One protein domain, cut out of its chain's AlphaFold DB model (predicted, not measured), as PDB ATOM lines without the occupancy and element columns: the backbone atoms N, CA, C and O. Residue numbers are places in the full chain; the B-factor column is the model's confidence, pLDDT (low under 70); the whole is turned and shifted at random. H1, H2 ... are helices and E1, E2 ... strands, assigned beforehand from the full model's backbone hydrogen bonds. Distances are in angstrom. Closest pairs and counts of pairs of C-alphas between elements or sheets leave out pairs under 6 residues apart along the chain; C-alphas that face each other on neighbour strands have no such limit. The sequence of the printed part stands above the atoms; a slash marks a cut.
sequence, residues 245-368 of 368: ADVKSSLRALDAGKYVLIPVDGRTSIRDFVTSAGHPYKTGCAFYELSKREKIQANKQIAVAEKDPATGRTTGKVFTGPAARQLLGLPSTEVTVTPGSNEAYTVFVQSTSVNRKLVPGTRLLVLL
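Overview. This is residues 245 to 368 of the 368 residues of the protein "VWA domain-containing protein" of Streptomyces griseoluteus (UniProt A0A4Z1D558). One six-stranded sheet is curled like part of a barrel and folded back on itself, with E1, E8 and E2 facing E4 and E5 across the hinge strand E7. H2 packs across E8, H1 and H3 meet beside the leaf of E4 and E5, and a small two-stranded sheet, E3 with E6, lies beyond E7, away from E1 and E5. The 124 printed residues, under half of them in named elements, hold three helices and eight strands in the order H1 E1 H2 E2 E3 E4 E5 H3 E6 E7 E8, a mixed class. The large sheet runs E1 E8 E2 E7 E4 E5, antiparallel throughout. The whole is compact, with a radius of gyration of the C-alphas of 13.6 A and spans of 37 by 35 by 24 A.

Arrangement. H1, residues 245 to 250, only grazes the large sheet with residues 247 to 250. Edge strand E1, residues 259 to 263, is antiparallel to E8, residues 363 to 367, with N 260 and O 366 2.8 A apart. H2, residues 270 to 276, is on the sheet at a height of 9.8 A, over E8 and across the strands, at 75 degrees to E8 on the local plane. E2, residues 286 to 289, pairs with E8 through N 287 and O 365 at 2.8 A. E1, H2 and E2 form a split strand-helix-strand unit, two strands running the same way with E8 between them, its crossover right-handed. E3, residues 294 to 296, is antiparallel to E6, residues 335 to 339, with N 296 and O 335 2.8 A apart. E4, residues 302 to 307, and edge strand E5, residues 314 to 320, form a hairpin, with N 304 and O 319 2.8 A apart. H3, residues 323 to 327, touches H1, the closest C-alphas being those of Ser 250 and Ala 323 at 6.2 A. E7, residues 345 to 351, has N 349 and O 288 of E2 at 2.8 A and N 305 of E4 and O 346 at 2.8 A. In H1, H2 and H3 every O i to N i+4 pair is within hydrogen-bond range.

Along the chain. H1 begins at C-alpha 245 (16.974, 84.080, 114.513). The longest spans from first to last C-alpha are E7 with 19.2 A, E4 with 16.4 A and E5 with 15.1 A; H2 measures 9.8 A. E8 ends at C-alpha 367 (22.449, 62.350, 124.465).

Size, cuts and confidence. The C-alphas of Ala 245 and Ser 276 are the two farthest apart, 36.6 A. The printed part has no cut, and the link from E7 to E8, 11 residues, is long. Mean pLDDT of the printed part is 90.5, with residues 329 and 331 under 70.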
ATOM      1  N   ALA A 245      18.385  83.758 114.349       77.25
ATOM      2  CA  ALA A 245      16.974  84.080 114.513       77.25
ATOM      3  C   ALA A 245      16.104  82.850 114.231       77.25
ATOM      4  O   ALA A 245      15.346  82.438 115.108       77.25
ATOM      5  N   ASP A 246      16.290  82.211 113.073       76.56
ATOM      6  CA  ASP A 246      15.453  81.082 112.660       76.56
ATOM      7  C   ASP A 246      15.677  79.844 113.532       76.56
ATOM      8  O   ASP A 246      14.730  79.126 113.865       76.56
ATOM      9  N   VAL A 247      16.925  79.603 113.952       86.56
ATOM     10  CA  VAL A 247      17.249  78.516 114.886       86.56
ATOM     11  C   VAL A 247      16.542  78.731 116.222       86.56
ATOM     12  O   VAL A 247      15.935  77.796 116.744       86.56
ATOM     13  N   LYS A 248      16.577  79.949 116.774       88.06
ATOM     14  CA  LYS A 248      15.949  80.251 118.071       88.06
ATOM     15  C   LYS A 248      14.423  80.265 118.005       88.06
ATOM     16  O   LYS A 248      13.792  79.931 119.004       88.06
ATOM     17  N   SER A 249      13.831  80.652 116.875       87.44
ATOM     18  CA  SER A 249      12.373  80.683 116.709       87.44
ATOM     19  C   SER A 249      11.778  79.317 116.368       87.44
ATOM     20  O   SER A 249      10.638  79.046 116.738       87.44
ATOM     21  N   SER A 250      12.530  78.462 115.666       87.50
ATOM     22  CA  SER A 250      11.993  77.230 115.069       87.50
ATOM     23  C   SER A 250      12.466  75.957 115.765       87.50
ATOM     24  O   SER A 250      11.796  74.926 115.671       87.50
ATOM     25  N   LEU A 251      13.620  75.986 116.444       94.06
ATOM     26  CA  LEU A 251      14.212  74.811 117.087       94.06
ATOM     27  C   LEU A 251      14.175  74.913 118.611       94.06
ATOM     28  O   LEU A 251      14.184  75.987 119.207       94.06
ATOM     29  N   ARG A 252      14.183  73.751 119.264       94.44
ATOM     30  CA  ARG A 252      14.231  73.639 120.720       94.44
ATOM     31  C   ARG A 252      15.678  73.510 121.178       94.44
ATOM     32  O   ARG A 252      16.368  72.574 120.771       94.44
ATOM     33  N   ALA A 253      16.113  74.392 122.074       95.62
ATOM     34  CA  ALA A 253      17.386  74.233 122.771       95.62
ATOM     35  C   ALA A 253      17.374  72.953 123.625       95.62
ATOM     36  O   ALA A 253      16.411  72.686 124.350       95.62
ATOM     37  N   LEU A 254      18.431  72.151 123.528       94.62
ATOM     38  CA  LEU A 254      18.658  71.029 124.428       94.62
ATOM     39  C   LEU A 254      19.164  71.538 125.779       94.62
ATOM     40  O   LEU A 254      19.928  72.497 125.854       94.62
ATOM     41  N   ASP A 255      18.750  70.860 126.843       92.88
ATOM     42  CA  ASP A 255      19.261  71.101 128.189       92.88
ATOM     43  C   ASP A 255      20.729  70.655 128.269       92.88
ATOM     44  O   ASP A 255      21.047  69.507 127.949       92.88
ATOM     45  N   ALA A 256      21.615  71.559 128.693       86.06
ATOM     46  CA  ALA A 256      23.062  71.360 128.738       86.06
ATOM     47  C   ALA A 256      23.496  70.153 129.593       86.06
ATOM     48  O   ALA A 256      24.582  69.622 129.379       86.06
ATOM     49  N   GLY A 257      22.659  69.686 130.529       90.31
ATOM     50  CA  GLY A 257      22.919  68.475 131.319       90.31
ATOM     51  C   GLY A 257      22.472  67.160 130.664       90.31
ATOM     52  O   GLY A 257      22.674  66.092 131.240       90.31
ATOM     53  N   LYS A 258      21.822  67.212 129.496       93.69
ATOM     54  CA  LYS A 258      21.240  66.048 128.801       93.69
ATOM     55  C   LYS A 258      22.039  65.595 127.589       93.69
ATOM     56  O   LYS A 258      21.611  64.682 126.885       93.69
ATOM     57  N   TYR A 259      23.168  66.233 127.317       96.62
ATOM     58  CA  TYR A 259      24.036  65.853 126.218       96.62
ATOM     59  C   TYR A 259      25.485  66.250 126.476       96.62
ATOM     60  O   TYR A 259      25.789  67.039 127.367       96.62
ATOM     61  N   VAL A 260      26.379  65.725 125.645       96.19
ATOM     62  CA  VAL A 260      27.792  66.101 125.601       96.19
ATOM     63  C   VAL A 260      28.277  66.162 124.153       96.19
ATOM     64  O   VAL A 260      27.814  65.408 123.298       96.19
ATOM     65  N   LEU A 261      29.196  67.085 123.865       95.62
ATOM     66  CA  LEU A 261      29.896  67.192 122.583       95.62
ATOM     67  C   LEU A 261      31.330  66.685 122.754       95.62
ATOM     68  O   LEU A 261      32.132  67.323 123.433       95.62
ATOM     69  N   ILE A 262      31.652  65.561 122.119       95.69
ATOM     70  CA  ILE A 262      32.931  64.861 122.273       95.69
ATOM     71  C   ILE A 262      33.746  65.000 120.976       95.69
ATOM     72  O   ILE A 262      33.235  64.642 119.911       95.69
ATOM     73  N   PRO A 263      34.989  65.516 121.012       95.50
ATOM     74  CA  PRO A 263      35.876  65.538 119.848       95.50
ATOM     75  C   PRO A 263      36.253  64.123 119.401       95.50
ATOM     76  O   PRO A 263      36.631  63.299 120.226       95.50
ATOM     77  N   VAL A 264      36.185  63.856 118.099       95.94
ATOM     78  CA  VAL A 264      36.584  62.581 117.496       95.94
ATOM     79  C   VAL A 264      38.046  62.678 117.068       95.94
ATOM     80  O   VAL A 264      38.388  63.394 116.129       95.94
ATOM     81  N   ASP A 265      38.913  61.939 117.745       92.00
ATOM     82  CA  ASP A 265      40.362  61.895 117.517       92.00
ATOM     83  C   ASP A 265      40.798  60.755 116.579       92.00
ATOM     84  O   ASP A 265      41.835  60.841 115.923       92.00
ATOM     85  N   GLY A 266      39.985  59.703 116.469       88.50
ATOM     86  CA  GLY A 266      40.306  58.504 115.707       88.50
ATOM     87  C   GLY A 266      39.120  57.906 114.956       88.50
ATOM     88  O   GLY A 266      37.946  58.135 115.250       88.50
ATOM     89  N   ARG A 267      39.431  57.090 113.944       89.56
ATOM     90  CA  ARG A 267      38.421  56.393 113.145       89.56
ATOM     91  C   ARG A 267      37.936  55.155 113.895       89.56
ATOM     92  O   ARG A 267      38.536  54.091 113.795       89.56
ATOM     93  N   THR A 268      36.814  55.274 114.592       93.44
ATOM     94  CA  THR A 268      36.199  54.163 115.335       93.44
ATOM     95  C   THR A 268      34.699  54.042 115.047       93.44
ATOM     96  O   THR A 268      34.118  54.890 114.361       93.44
ATOM     97  N   SER A 269      34.072  52.944 115.485       96.44
ATOM     98  CA  SER A 269      32.615  52.821 115.425       96.44
ATOM     99  C   SER A 269      31.971  53.733 116.471       96.44
ATOM    100  O   SER A 269      32.524  53.952 117.547       96.44
ATOM    101  N   ILE A 270      30.792  54.268 116.166       97.06
ATOM    102  CA  ILE A 270      30.081  55.170 117.074       97.06
ATOM    103  C   ILE A 270      29.742  54.503 118.413       97.06
ATOM    104  O   ILE A 270      29.826  55.156 119.447       97.06
ATOM    105  N   ARG A 271      29.403  53.205 118.415       96.88
ATOM    106  CA  ARG A 271      29.119  52.469 119.652       96.88
ATOM    107  C   ARG A 271      30.358  52.360 120.526       96.88
ATOM    108  O   ARG A 271      30.277  52.642 121.722       96.88
ATOM    109  N   ASP A 272      31.475  51.955 119.931       96.31
ATOM    110  CA  ASP A 272      32.727  51.785 120.666       96.31
ATOM    111  C   ASP A 272      33.188  53.132 121.213       96.31
ATOM    112  O   ASP A 272      33.524  53.211 122.386       96.31
ATOM    113  N   PHE A 273      33.091  54.199 120.411       96.81
ATOM    114  CA  PHE A 273      33.442  55.559 120.821       96.81
ATOM    115  C   PHE A 273      32.625  56.061 122.015       96.81
ATOM    116  O   PHE A 273      33.183  56.560 122.988       96.81
ATOM    117  N   VAL A 274      31.295  55.918 121.961       96.81
ATOM    118  CA  VAL A 274      30.403  56.342 123.056       96.81
ATOM    119  C   VAL A 274      30.713  55.556 124.330       96.81
ATOM    120  O   VAL A 274      30.809  56.139 125.408       96.81
ATOM    121  N   THR A 275      30.930  54.245 124.198       96.00
ATOM    122  CA  THR A 275      31.233  53.369 125.337       96.00
ATOM    123  C   THR A 275      32.613  53.671 125.927       96.00
ATOM    124  O   THR A 275      32.747  53.765 127.145       96.00
ATOM    125  N   SER A 276      33.638  53.880 125.090       94.38
ATOM    126  CA  SER A 276      34.997  54.222 125.535       94.38
ATOM    127  C   SER A 276      35.075  55.606 126.171       94.38
ATOM    128  O   SER A 276      35.904  55.827 127.046       94.38
ATOM    129  N   ALA A 277      34.191  56.522 125.769       93.88
ATOM    130  CA  ALA A 277      34.022  57.821 126.411       93.88
ATOM    131  C   ALA A 277      33.267  57.744 127.757       93.88
ATOM    132  O   ALA A 277      33.025  58.775 128.377       93.88
ATOM    133  N   GLY A 278      32.896  56.545 128.224       94.50
ATOM    134  CA  GLY A 278      32.265  56.331 129.529       94.50
ATOM    135  C   GLY A 278      30.746  56.514 129.543       94.50
ATOM    136  O   GLY A 278      30.159  56.614 130.620       94.50
ATOM    137  N   HIS A 279      30.091  56.543 128.379       95.06
ATOM    138  CA  HIS A 279      28.646  56.741 128.271       95.06
ATOM    139  C   HIS A 279      27.915  55.462 127.824       95.06
ATOM    140  O   HIS A 279      28.423  54.709 126.988       95.06
ATOM    141  N   PRO A 280      26.698  55.194 128.338       93.00
ATOM    142  CA  PRO A 280      25.912  54.050 127.898       93.00
ATOM    143  C   PRO A 280      25.410  54.262 126.466       93.00
ATOM    144  O   PRO A 280      24.696  55.219 126.174       93.00
ATOM    145  N   TYR A 281      25.730  53.336 125.564       95.19
ATOM    146  CA  TYR A 281      25.238  53.412 124.193       95.19
ATOM    147  C   TYR A 281      23.798  52.896 124.074       95.19
ATOM    148  O   TYR A 281      23.498  51.754 124.430       95.19
ATOM    149  N   LYS A 282      22.922  53.710 123.478       95.56
ATOM    150  CA  LYS A 282      21.590  53.308 123.007       95.56
ATOM    151  C   LYS A 282      21.429  53.719 121.547       95.56
ATOM    152  O   LYS A 282      21.874  54.787 121.141       95.56
ATOM    153  N   THR A 283      20.769  52.894 120.741       95.75
ATOM    154  CA  THR A 283      20.490  53.253 119.343       95.75
ATOM    155  C   THR A 283      19.745  54.588 119.271       95.75
ATOM    156  O   THR A 283      18.738  54.768 119.949       95.75
ATOM    157  N   GLY A 284      20.248  55.521 118.458       94.94
ATOM    158  CA  GLY A 284      19.675  56.862 118.319       94.94
ATOM    159  C   GLY A 284      20.154  57.887 119.353       94.94
ATOM    160  O   GLY A 284      19.763  59.047 119.241       94.94
ATOM    161  N   CYS A 285      21.000  57.517 120.324       96.62
ATOM    162  CA  CYS A 285      21.489  58.462 121.336       96.62
ATOM    163  C   CYS A 285      22.583  59.404 120.822       96.62
ATOM    164  O   CYS A 285      22.880  60.389 121.482       96.62
ATOM    165  N   ALA A 286      23.199  59.125 119.673       97.44
ATOM    166  CA  ALA A 286      24.352  59.873 119.194       97.44
ATOM    167  C   ALA A 286      24.116  60.471 117.803       97.44
ATOM    168  O   ALA A 286      23.507  59.843 116.932       97.44
ATOM    169  N   PHE A 287      24.633  61.679 117.593       98.12
ATOM    170  CA  PHE A 287      24.552  62.437 116.356       98.12
ATOM    171  C   PHE A 287      25.969  62.778 115.897       98.12
ATOM    172  O   PHE A 287      26.748  63.368 116.645       98.12
ATOM    173  N   TYR A 288      26.305  62.395 114.669       96.94
ATOM    174  CA  TYR A 288      27.603  62.700 114.072       96.94
ATOM    175  C   TYR A 288      27.540  64.044 113.358       96.94
ATOM    176  O   TYR A 288      26.533  64.371 112.732       96.94
ATOM    177  N   GLU A 289      28.621  64.809 113.442       95.81
ATOM    178  CA  GLU A 289      28.791  66.015 112.643       95.81
ATOM    179  C   GLU A 289      28.756  65.671 111.147       95.81
ATOM    180  O   GLU A 289      29.423  64.736 110.686       95.81
ATOM    181  N   LEU A 290      27.952  66.411 110.384       93.75
ATOM    182  CA  LEU A 290      27.902  66.272 108.938       93.75
ATOM    183  C   LEU A 290      29.157  66.919 108.342       93.75
ATOM    184  O   LEU A 290      29.208  68.125 108.159       93.75
ATOM    185  N   SER A 291      30.177  66.110 108.059       90.81
ATOM    186  CA  SER A 291      31.481  66.571 107.546       90.81
ATOM    187  C   SER A 291      31.790  66.117 106.118       90.81
ATOM    188  O   SER A 291      32.816  66.476 105.546       90.81
ATOM    189  N   LYS A 292      30.906  65.316 105.515       86.94
ATOM    190  CA  LYS A 292      31.016  64.826 104.136       86.94
ATOM    191  C   LYS A 292      29.635  64.542 103.551       86.94
ATOM    192  O   LYS A 292      28.642  64.612 104.270       86.94
ATOM    193  N   ARG A 293      29.575  64.196 102.260       84.69
ATOM    194  CA  ARG A 293      28.330  63.782 101.594       84.69
ATOM    195  C   ARG A 293      27.722  62.568 102.295       84.69
ATOM    196  O   ARG A 293      28.406  61.560 102.479       84.69
ATOM    197  N   GLU A 294      26.449  62.656 102.666       88.94
ATOM    198  CA  GLU A 294      25.750  61.621 103.430       88.94
ATOM    199  C   GLU A 294      24.308  61.438 102.982       88.94
ATOM    200  O   GLU A 294      23.609  62.403 102.676       88.94
ATOM    201  N   LYS A 295      23.849  60.185 103.024       88.00
ATOM    202  CA  LYS A 295      22.443  59.830 102.835       88.00
ATOM    203  C   LYS A 295      21.701  59.915 104.172       88.00
ATOM    204  O   LYS A 295      22.007  59.190 105.132       88.00
ATOM    205  N   ILE A 296      20.724  60.810 104.252       90.88
ATOM    206  CA  ILE A 296      19.933  61.078 105.453       90.88
ATOM    207  C   ILE A 296      18.523  60.519 105.272       90.88
ATOM    208  O   ILE A 296      17.666  61.120 104.633       90.88
ATOM    209  N   GLN A 297      18.262  59.387 105.922       91.75
ATOM    210  CA  GLN A 297      16.940  58.760 105.991       91.75
ATOM    211  C   GLN A 297      15.893  59.700 106.607       91.75
ATOM    212  O   GLN A 297      16.207  60.465 107.525       91.75
ATOM    213  N   ALA A 298      14.648  59.607 106.134       88.94
ATOM    214  CA  ALA A 298      13.494  60.414 106.558       88.94
ATOM    215  C   ALA A 298      13.301  60.496 108.083       88.94
ATOM    216  O   ALA A 298      12.958  61.540 108.631       88.94
ATOM    217  N   ASN A 299      13.570  59.398 108.788       91.31
ATOM    218  CA  ASN A 299      13.358  59.271 110.229       91.31
ATOM    219  C   ASN A 299      14.504  59.820 111.096       91.31
ATOM    220  O   ASN A 299      14.343  59.914 112.312       91.31
ATOM    221  N   LYS A 300      15.664  60.158 110.515       94.75
ATOM    222  CA  LYS A 300      16.795  60.693 111.285       94.75
ATOM    223  C   LYS A 300      16.505  62.111 111.762       94.75
ATOM    224  O   LYS A 300      16.077  62.968 110.987       94.75
ATOM    225  N   GLN A 301      16.793  62.360 113.034       95.88
ATOM    226  CA  GLN A 301      16.737  63.699 113.611       95.88
ATOM    227  C   GLN A 301      17.986  64.509 113.256       95.88
ATOM    228  O   GLN A 301      19.069  63.955 113.046       95.88
ATOM    229  N   ILE A 302      17.824  65.831 113.227       95.56
ATOM    230  CA  ILE A 302      18.901  66.787 112.982       95.56
ATOM    231  C   ILE A 302      19.054  67.693 114.203       95.56
ATOM    232  O   ILE A 302      18.066  68.089 114.831       95.56
ATOM    233  N   ALA A 303      20.296  68.000 114.550       96.75
ATOM    234  CA  ALA A 303      20.648  68.959 115.582       96.75
ATOM    235  C   ALA A 303      21.666  69.962 115.032       96.75
ATOM    236  O   ALA A 303      22.400  69.657 114.095       96.75
ATOM    237  N   VAL A 304      21.714  71.153 115.614       95.81
ATOM    238  CA  VAL A 304      22.673  72.202 115.256       95.81
ATOM    239  C   VAL A 304      23.347  72.707 116.525       95.81
ATOM    240  O   VAL A 304      22.669  72.981 117.514       95.81
ATOM    241  N   ALA A 305      24.675  72.788 116.534       95.25
ATOM    242  CA  ALA A 305      25.435  73.340 117.654       95.25
ATOM    243  C   ALA A 305      25.865  74.769 117.336       95.25
ATOM    244  O   ALA A 305      26.459  74.999 116.287       95.25
ATOM    245  N   GLU A 306      25.574  75.708 118.234       94.94
ATOM    246  CA  GLU A 306      25.985  77.111 118.116       94.94
ATOM    247  C   GLU A 306      27.510  77.224 118.209       94.94
ATOM    248  O   GLU A 306      28.145  76.555 119.031       94.94
ATOM    249  N   LYS A 307      28.088  78.089 117.379       92.81
ATOM    250  CA  LYS A 307      29.496  78.466 117.356       92.81
ATOM    251  C   LYS A 307      29.675  79.888 117.859       92.81
ATOM    252  O   LYS A 307      28.843  80.763 117.640       92.81
ATOM    253  N   ASP A 308      30.778  80.094 118.556       88.25
ATOM    254  CA  ASP A 308      31.243  81.404 118.965       88.25
ATOM    255  C   ASP A 308      31.793  82.134 117.725       88.25
ATOM    256  O   ASP A 308      32.702  81.602 117.077       88.25
ATOM    257  N   PRO A 309      31.276  83.324 117.381       80.44
ATOM    258  CA  PRO A 309      31.674  84.034 116.168       80.44
ATOM    259  C   PRO A 309      33.127  84.533 116.201       80.44
ATOM    260  O   PRO A 309      33.721  84.726 115.147       80.44
ATOM    261  N   ALA A 310      33.728  84.722 117.381       83.81
ATOM    262  CA  ALA A 310      35.112  85.178 117.503       83.81
ATOM    263  C   ALA A 310      36.122  84.029 117.371       83.81
ATOM    264  O   ALA A 310      37.245  84.242 116.915       83.81
ATOM    265  N   THR A 311      35.755  82.812 117.787       86.56
ATOM    266  CA  THR A 311      36.692  81.671 117.827       86.56
ATOM    267  C   THR A 311      36.363  80.546 116.850       86.56
ATOM    268  O   THR A 311      37.179  79.640 116.666       86.56
ATOM    269  N   GLY A 312      35.160  80.542 116.270       81.12
ATOM    270  CA  GLY A 312      34.649  79.466 115.419       81.12
ATOM    271  C   GLY A 312      34.416  78.139 116.153       81.12
ATOM    272  O   GLY A 312      34.108  77.129 115.522       81.12
ATOM    273  N   ARG A 313      34.568  78.098 117.482       86.12
ATOM    274  CA  ARG A 313      34.373  76.890 118.298       86.12
ATOM    275  C   ARG A 313      32.934  76.802 118.777       86.12
ATOM    276  O   ARG A 313      32.300  77.817 119.027       86.12
ATOM    277  N   THR A 314      32.419  75.590 118.971       87.50
ATOM    278  CA  THR A 314      31.068  75.408 119.521       87.50
ATOM    279  C   THR A 314      30.954  76.038 120.914       87.50
ATOM    280  O   THR A 314      31.768  75.707 121.780       87.50
ATOM    281  N   THR A 315      29.921  76.847 121.165       91.00
ATOM    282  CA  THR A 315      29.627  77.438 122.491       91.00
ATOM    283  C   THR A 315      29.164  76.395 123.508       91.00
ATOM    284  O   THR A 315      29.091  76.661 124.704       91.00
ATOM    285  N   GLY A 316      28.819  75.202 123.022       88.69
ATOM    286  CA  GLY A 316      28.227  74.129 123.801       88.69
ATOM    287  C   GLY A 316      26.709  74.094 123.703       88.69
ATOM    288  O   GLY A 316      26.151  73.055 124.029       88.69
ATOM    289  N   LYS A 317      26.030  75.142 123.208       94.94
ATOM    290  CA  LYS A 317      24.570  75.119 123.018       94.94
ATOM    291  C   LYS A 317      24.183  74.315 121.785       94.94
ATOM    292  O   LYS A 317      24.749  74.508 120.712       94.94
ATOM    293  N   VAL A 318      23.184  73.453 121.936       96.94
ATOM    294  CA  VAL A 318      22.660  72.613 120.856       96.94
ATOM    295  C   VAL A 318      21.158  72.804 120.737       96.94
ATOM    296  O   VAL A 318      20.452  72.873 121.739       96.94
ATOM    297  N   PHE A 319      20.668  72.862 119.506       96.62
ATOM    298  CA  PHE A 319      19.257  72.992 119.175       96.62
ATOM    299  C   PHE A 319      18.822  71.808 118.312       96.62
ATOM    300  O   PHE A 319      19.577  71.331 117.467       96.62
ATOM    301  N   THR A 320      17.606  71.312 118.514       95.88
ATOM    302  CA  THR A 320      17.027  70.216 117.724       95.88
ATOM    303  C   THR A 320      15.504  70.331 117.677       95.88
ATOM    304  O   THR A 320      14.901  71.123 118.398       95.88
ATOM    305  N   GLY A 321      14.857  69.531 116.838       92.44
ATOM    306  CA  GLY A 321      13.404  69.443 116.758       92.44
ATOM    307  C   GLY A 321      12.924  69.001 115.376       92.44
ATOM    308  O   GLY A 321      13.725  68.951 114.440       92.44
ATOM    309  N   PRO A 322      11.621  68.706 115.218       87.06
ATOM    310  CA  PRO A 322      11.050  68.290 113.935       87.06
ATOM    311  C   PRO A 322      11.268  69.317 112.814       87.06
ATOM    312  O   PRO A 322      11.523  68.939 111.673       87.06
ATOM    313  N   ALA A 323      11.253  70.611 113.152       86.75
ATOM    314  CA  ALA A 323      11.462  71.706 112.206       86.75
ATOM    315  C   ALA A 323      12.903  71.803 111.671       86.75
ATOM    316  O   ALA A 323      13.128  72.486 110.678       86.75
ATOM    317  N   ALA A 324      13.880  71.102 112.265       90.00
ATOM    318  CA  ALA A 324      15.281  71.180 111.841       90.00
ATOM    319  C   ALA A 324      15.482  70.743 110.385       90.00
ATOM    320  O   ALA A 324      16.268  71.361 109.676       90.00
ATOM    321  N   ARG A 325      14.747  69.721 109.917       87.56
ATOM    322  CA  ARG A 325      14.807  69.296 108.507       87.56
ATOM    323  C   ARG A 325      14.333  70.411 107.582       87.56
ATOM    324  O   ARG A 325      15.071  70.792 106.686       87.56
ATOM    325  N   GLN A 326      13.151  70.964 107.840       77.31
ATOM    326  CA  GLN A 326      12.587  72.039 107.025       77.31
ATOM    327  C   GLN A 326      13.471  73.289 107.038       77.31
ATOM    328  O   GLN A 326      13.681  73.896 105.993       77.31
ATOM    329  N   LEU A 327      14.023  73.642 108.203       77.75
ATOM    330  CA  LEU A 327      14.912  74.792 108.348       77.75
ATOM    331  C   LEU A 327      16.190  74.646 107.512       77.75
ATOM    332  O   LEU A 327      16.705  75.621 106.980       77.75
ATOM    333  N   LEU A 328      16.670  73.415 107.362       76.50
ATOM    334  CA  LEU A 328      17.824  73.061 106.540       76.50
ATOM    335  C   LEU A 328      17.468  72.790 105.071       76.50
ATOM    336  O   LEU A 328      18.323  72.321 104.322       76.50
ATOM    337  N   GLY A 329      16.212  73.022 104.673       68.00
ATOM    338  CA  GLY A 329      15.732  72.708 103.331       68.00
ATOM    339  C   GLY A 329      15.815  71.215 103.004       68.00
ATOM    340  O   GLY A 329      16.115  70.832 101.882       68.00
ATOM    341  N   LEU A 330      15.615  70.335 103.980       74.62
ATOM    342  CA  LEU A 330      15.572  68.896 103.737       74.62
ATOM    343  C   LEU A 330      14.132  68.444 103.479       74.62
ATOM    344  O   LEU A 330      13.243  68.814 104.255       74.62
ATOM    345  N   PRO A 331      13.886  67.586 102.473       66.88
ATOM    346  CA  PRO A 331      12.588  66.955 102.307       66.88
ATOM    347  C   PRO A 331      12.264  66.014 103.481       66.88
ATOM    348  O   PRO A 331      13.124  65.604 104.277       66.88
ATOM    349  N   SER A 332      10.989  65.637 103.570       75.00
ATOM    350  CA  SER A 332      10.500  64.627 104.515       75.00
ATOM    351  C   SER A 332      10.901  63.198 104.133       75.00
ATOM    352  O   SER A 332      10.657  62.274 104.902       75.00
ATOM    353  N   THR A 333      11.497  63.005 102.960       77.44
ATOM    354  CA  THR A 333      11.980  61.725 102.440       77.44
ATOM    355  C   THR A 333      13.472  61.526 102.727       77.44
ATOM    356  O   THR A 333      14.134  62.348 103.374       77.44
ATOM    357  N   GLU A 334      13.996  60.369 102.320       83.50
ATOM    358  CA  GLU A 334      15.439  60.151 102.289       83.50
ATOM    359  C   GLU A 334      16.088  61.073 101.252       83.50
ATOM    360  O   GLU A 334      15.557  61.253 100.162       83.50
ATOM    361  N   VAL A 335      17.223  61.672 101.616       79.75
ATOM    362  CA  VAL A 335      17.927  62.635 100.766       79.75
ATOM    363  C   VAL A 335      19.431  62.527 100.947       79.75
ATOM    364  O   VAL A 335      19.921  62.355 102.069       79.75
ATOM    365  N   THR A 336      20.178  62.650  99.854       80.31
ATOM    366  CA  THR A 336      21.633  62.775  99.900       80.31
ATOM    367  C   THR A 336      22.039  64.241  99.958       80.31
ATOM    368  O   THR A 336      21.663  65.028  99.097       80.31
ATOM    369  N   VAL A 337      22.843  64.611 100.954       81.50
ATOM    370  CA  VAL A 337      23.256  66.005 101.184       81.50
ATOM    371  C   VAL A 337      24.762  66.125 101.309       81.50
ATOM    372  O   VAL A 337      25.432  65.186 101.737       81.50
ATOM    373  N   THR A 338      25.292  67.296 100.970       80.88
ATOM    374  CA  THR A 338      26.685  67.681 101.235       80.88
ATOM    375  C   THR A 338      26.682  68.776 102.303       80.88
ATOM    376  O   THR A 338      25.812  69.646 102.240       80.88
ATOM    377  N   PRO A 339      27.586  68.747 103.297       83.50
ATOM    378  CA  PRO A 339      27.643  69.797 104.307       83.50
ATOM    379  C   PRO A 339      28.011  71.147 103.713       83.50
ATOM    380  O   PRO A 339      28.876  71.231 102.843       83.50
ATOM    381  N   GLY A 340      27.387  72.182 104.256       72.94
ATOM    382  CA  GLY A 340      27.827  73.562 104.191       72.94
ATOM    383  C   GLY A 340      28.711  73.970 105.373       72.94
ATOM    384  O   GLY A 340      28.711  73.336 106.425       72.94
ATOM    385  N   SER A 341      29.433  75.069 105.204       74.12
ATOM    386  CA  SER A 341      30.250  75.798 106.175       74.12
ATOM    387  C   SER A 341      29.538  77.022 106.788       74.12
ATOM    388  O   SER A 341      29.828  78.164 106.432       74.12
ATOM    389  N   ASN A 342      28.600  76.844 107.716       81.38
ATOM    390  CA  ASN A 342      27.947  77.990 108.374       81.38
ATOM    391  C   ASN A 342      28.834  78.568 109.481       81.38
ATOM    392  O   ASN A 342      29.375  77.796 110.263       81.38
ATOM    393  N   GLU A 343      28.991  79.891 109.596       80.12
ATOM    394  CA  GLU A 343      29.851  80.518 110.618       80.12
ATOM    395  C   GLU A 343      29.315  80.374 112.050       80.12
ATOM    396  O   GLU A 343      30.098  80.183 112.982       80.12
ATOM    397  N   ALA A 344      27.993  80.381 112.214       85.94
ATOM    398  CA  ALA A 344      27.293  80.381 113.495       85.94
ATOM    399  C   ALA A 344      26.907  78.984 114.007       85.94
ATOM    400  O   ALA A 344      26.639  78.835 115.197       85.94
ATOM    401  N   TYR A 345      26.875  77.958 113.154       92.50
ATOM    402  CA  TYR A 345      26.341  76.642 113.497       92.50
ATOM    403  C   TYR A 345      27.106  75.483 112.853       92.50
ATOM    404  O   TYR A 345      27.588  75.567 111.728       92.50
ATOM    405  N   THR A 346      27.168  74.363 113.569       93.25
ATOM    406  CA  THR A 346      27.613  73.056 113.059       93.25
ATOM    407  C   THR A 346      26.424  72.103 113.018       93.25
ATOM    408  O   THR A 346      25.713  71.975 114.014       93.25
ATOM    409  N   VAL A 347      26.206  71.413 111.895       94.31
ATOM    410  CA  VAL A 347      25.077  70.484 111.715       94.31
ATOM    411  C   VAL A 347      25.453  69.061 112.138       94.31
ATOM    412  O   VAL A 347      26.494  68.530 111.752       94.31
ATOM    413  N   PHE A 348      24.567  68.415 112.894       96.62
ATOM    414  CA  PHE A 348      24.696  67.047 113.386       96.62
ATOM    415  C   PHE A 348      23.504  66.194 112.954       96.62
ATOM    416  O   PHE A 348      22.351  66.613 113.054       96.62
ATOM    417  N   VAL A 349      23.766  64.959 112.536       96.94
ATOM    418  CA  VAL A 349      22.749  64.007 112.071       96.94
ATOM    419  C   VAL A 349      22.705  62.802 112.999       96.94
ATOM    420  O   VAL A 349      23.738  62.203 113.302       96.94
ATOM    421  N   GLN A 350      21.508  62.403 113.422       97.81
ATOM    422  CA  GLN A 350      21.323  61.237 114.281       97.81
ATOM    423  C   GLN A 350      21.837  59.956 113.612       97.81
ATOM    424  O   GLN A 350      21.550  59.669 112.444       97.81
ATOM    425  N   SER A 351      22.559  59.136 114.372       96.44
ATOM    426  CA  SER A 351      22.905  57.776 113.972       96.44
ATOM    427  C   SER A 351      21.974  56.764 114.628       96.44
ATOM    428  O   SER A 351      21.875  56.671 115.849       96.44
ATOM    429  N   THR A 352      21.362  55.926 113.800       94.88
ATOM    430  CA  THR A 352      20.677  54.695 114.215       94.88
ATOM    431  C   THR A 352      21.541  53.448 113.987       94.88
ATOM    432  O   THR A 352      21.146  52.346 114.351       94.88
ATOM    433  N   SER A 353      22.740  53.600 113.407       93.25
ATOM    434  CA  SER A 353      23.669  52.495 113.151       93.25
ATOM    435  C   SER A 353      24.703  52.379 114.262       93.25
ATOM    436  O   SER A 353      25.357  53.363 114.599       93.25
ATOM    437  N   VAL A 354      24.905  51.159 114.765       93.81
ATOM    438  CA  VAL A 354      25.937  50.838 115.768       93.81
ATOM    439  C   VAL A 354      27.357  50.848 115.191       93.81
ATOM    440  O   VAL A 354      28.311  51.126 115.907       93.81
ATOM    441  N   ASN A 355      27.495  50.599 113.884       94.75
ATOM    442  CA  ASN A 355      28.782  50.414 113.201       94.75
ATOM    443  C   ASN A 355      29.226  51.641 112.391       94.75
ATOM    444  O   ASN A 355      30.206  51.575 111.643       94.75
ATOM    445  N   ARG A 356      28.510  52.765 112.520       94.25
ATOM    446  CA  ARG A 356      28.836  54.026 111.848       94.25
ATOM    447  C   ARG A 356      30.273  54.428 112.180       94.25
ATOM    448  O   ARG A 356      30.599  54.611 113.348       94.25
ATOM    449  N   LYS A 357      31.124  54.565 111.163       95.94
ATOM    450  CA  LYS A 357      32.511  55.006 111.346       95.94
ATOM    451  C   LYS A 357      32.561  56.524 111.476       95.94
ATOM    452  O   LYS A 357      32.099  57.221 110.571       95.94
ATOM    453  N   LEU A 358      33.108  57.003 112.588       95.88
ATOM    454  CA  LEU A 358      33.317  58.426 112.837       95.88
ATOM    455  C   LEU A 358      34.534  58.939 112.060       95.88
ATOM    456  O   LEU A 358      35.437  58.168 111.713       95.88
ATOM    457  N   VAL A 359      34.521  60.232 111.744       94.69
ATOM    458  CA  VAL A 359      35.575  60.904 110.978       94.69
ATOM    459  C   VAL A 359      36.470  61.661 111.967       94.69
ATOM    460  O   VAL A 359      35.946  62.460 112.737       94.69
ATOM    461  N   PRO A 360      37.792  61.422 111.992       94.31
ATOM    462  CA  PRO A 360      38.703  62.204 112.826       94.31
ATOM    463  C   PRO A 360      38.615  63.705 112.526       94.31
ATOM    464  O   PRO A 360      38.434  64.095 111.373       94.31
ATOM    465  N   GLY A 361      38.764  64.537 113.555       91.88
ATOM    466  CA  GLY A 361      38.682  65.997 113.448       91.88
ATOM    467  C   GLY A 361      37.264  66.566 113.535       91.88
ATOM    468  O   GLY A 361      37.113  67.783 113.552       91.88
ATOM    469  N   THR A 362      36.235  65.718 113.632       94.81
ATOM    470  CA  THR A 362      34.844  66.148 113.843       94.81
ATOM    471  C   THR A 362      34.438  66.051 115.313       94.81
ATOM    472  O   THR A 362      35.218  65.636 116.171       94.81
ATOM    473  N   ARG A 363      33.181  66.371 115.626       95.44
ATOM    474  CA  ARG A 363      32.563  66.127 116.935       95.44
ATOM    475  C   ARG A 363      31.443  65.094 116.862       95.44
ATOM    476  O   ARG A 363      30.828  64.861 115.821       95.44
ATOM    477  N   LEU A 364      31.161  64.492 118.011       97.38
ATOM    478  CA  LEU A 364      29.997  63.656 118.248       97.38
ATOM    479  C   LEU A 364      29.140  64.280 119.349       97.38
ATOM    480  O   LEU A 364      29.624  64.516 120.453       97.38
ATOM    481  N   LEU A 365      27.868  64.520 119.057       97.81
ATOM    482  CA  LEU A 365      26.865  64.863 120.057       97.81
ATOM    483  C   LEU A 365      26.283  63.568 120.627       97.81
ATOM    484  O   LEU A 365      25.749  62.756 119.875       97.81
ATOM    485  N   VAL A 366      26.353  63.376 121.939       97.44
ATOM    486  CA  VAL A 366      25.800  62.207 122.635       97.44
ATOM    487  C   VAL A 366      24.745  62.681 123.621       97.44
ATOM    488  O   VAL A 366      25.041  63.500 124.480       97.44
ATOM    489  N   LEU A 367      23.522  62.177 123.489       96.44
ATOM    490  CA  LEU A 367      22.449  62.350 124.465       96.44
ATOM    491  C   LEU A 367      22.690  61.409 125.653       96.44
ATOM    492  O   LEU A 367      23.010  60.235 125.444       96.44
ATOM    493  N   LEU A 368      22.541  61.937 126.869       91.81
ATOM    494  CA  LEU A 368      22.846  61.265 128.138       91.81
ATOM    495  C   LEU A 368      21.641  60.536 128.743       91.81
ATOM    496  O   LEU A 368      20.510  61.077 128.676       91.81
TER     497      LEU A 368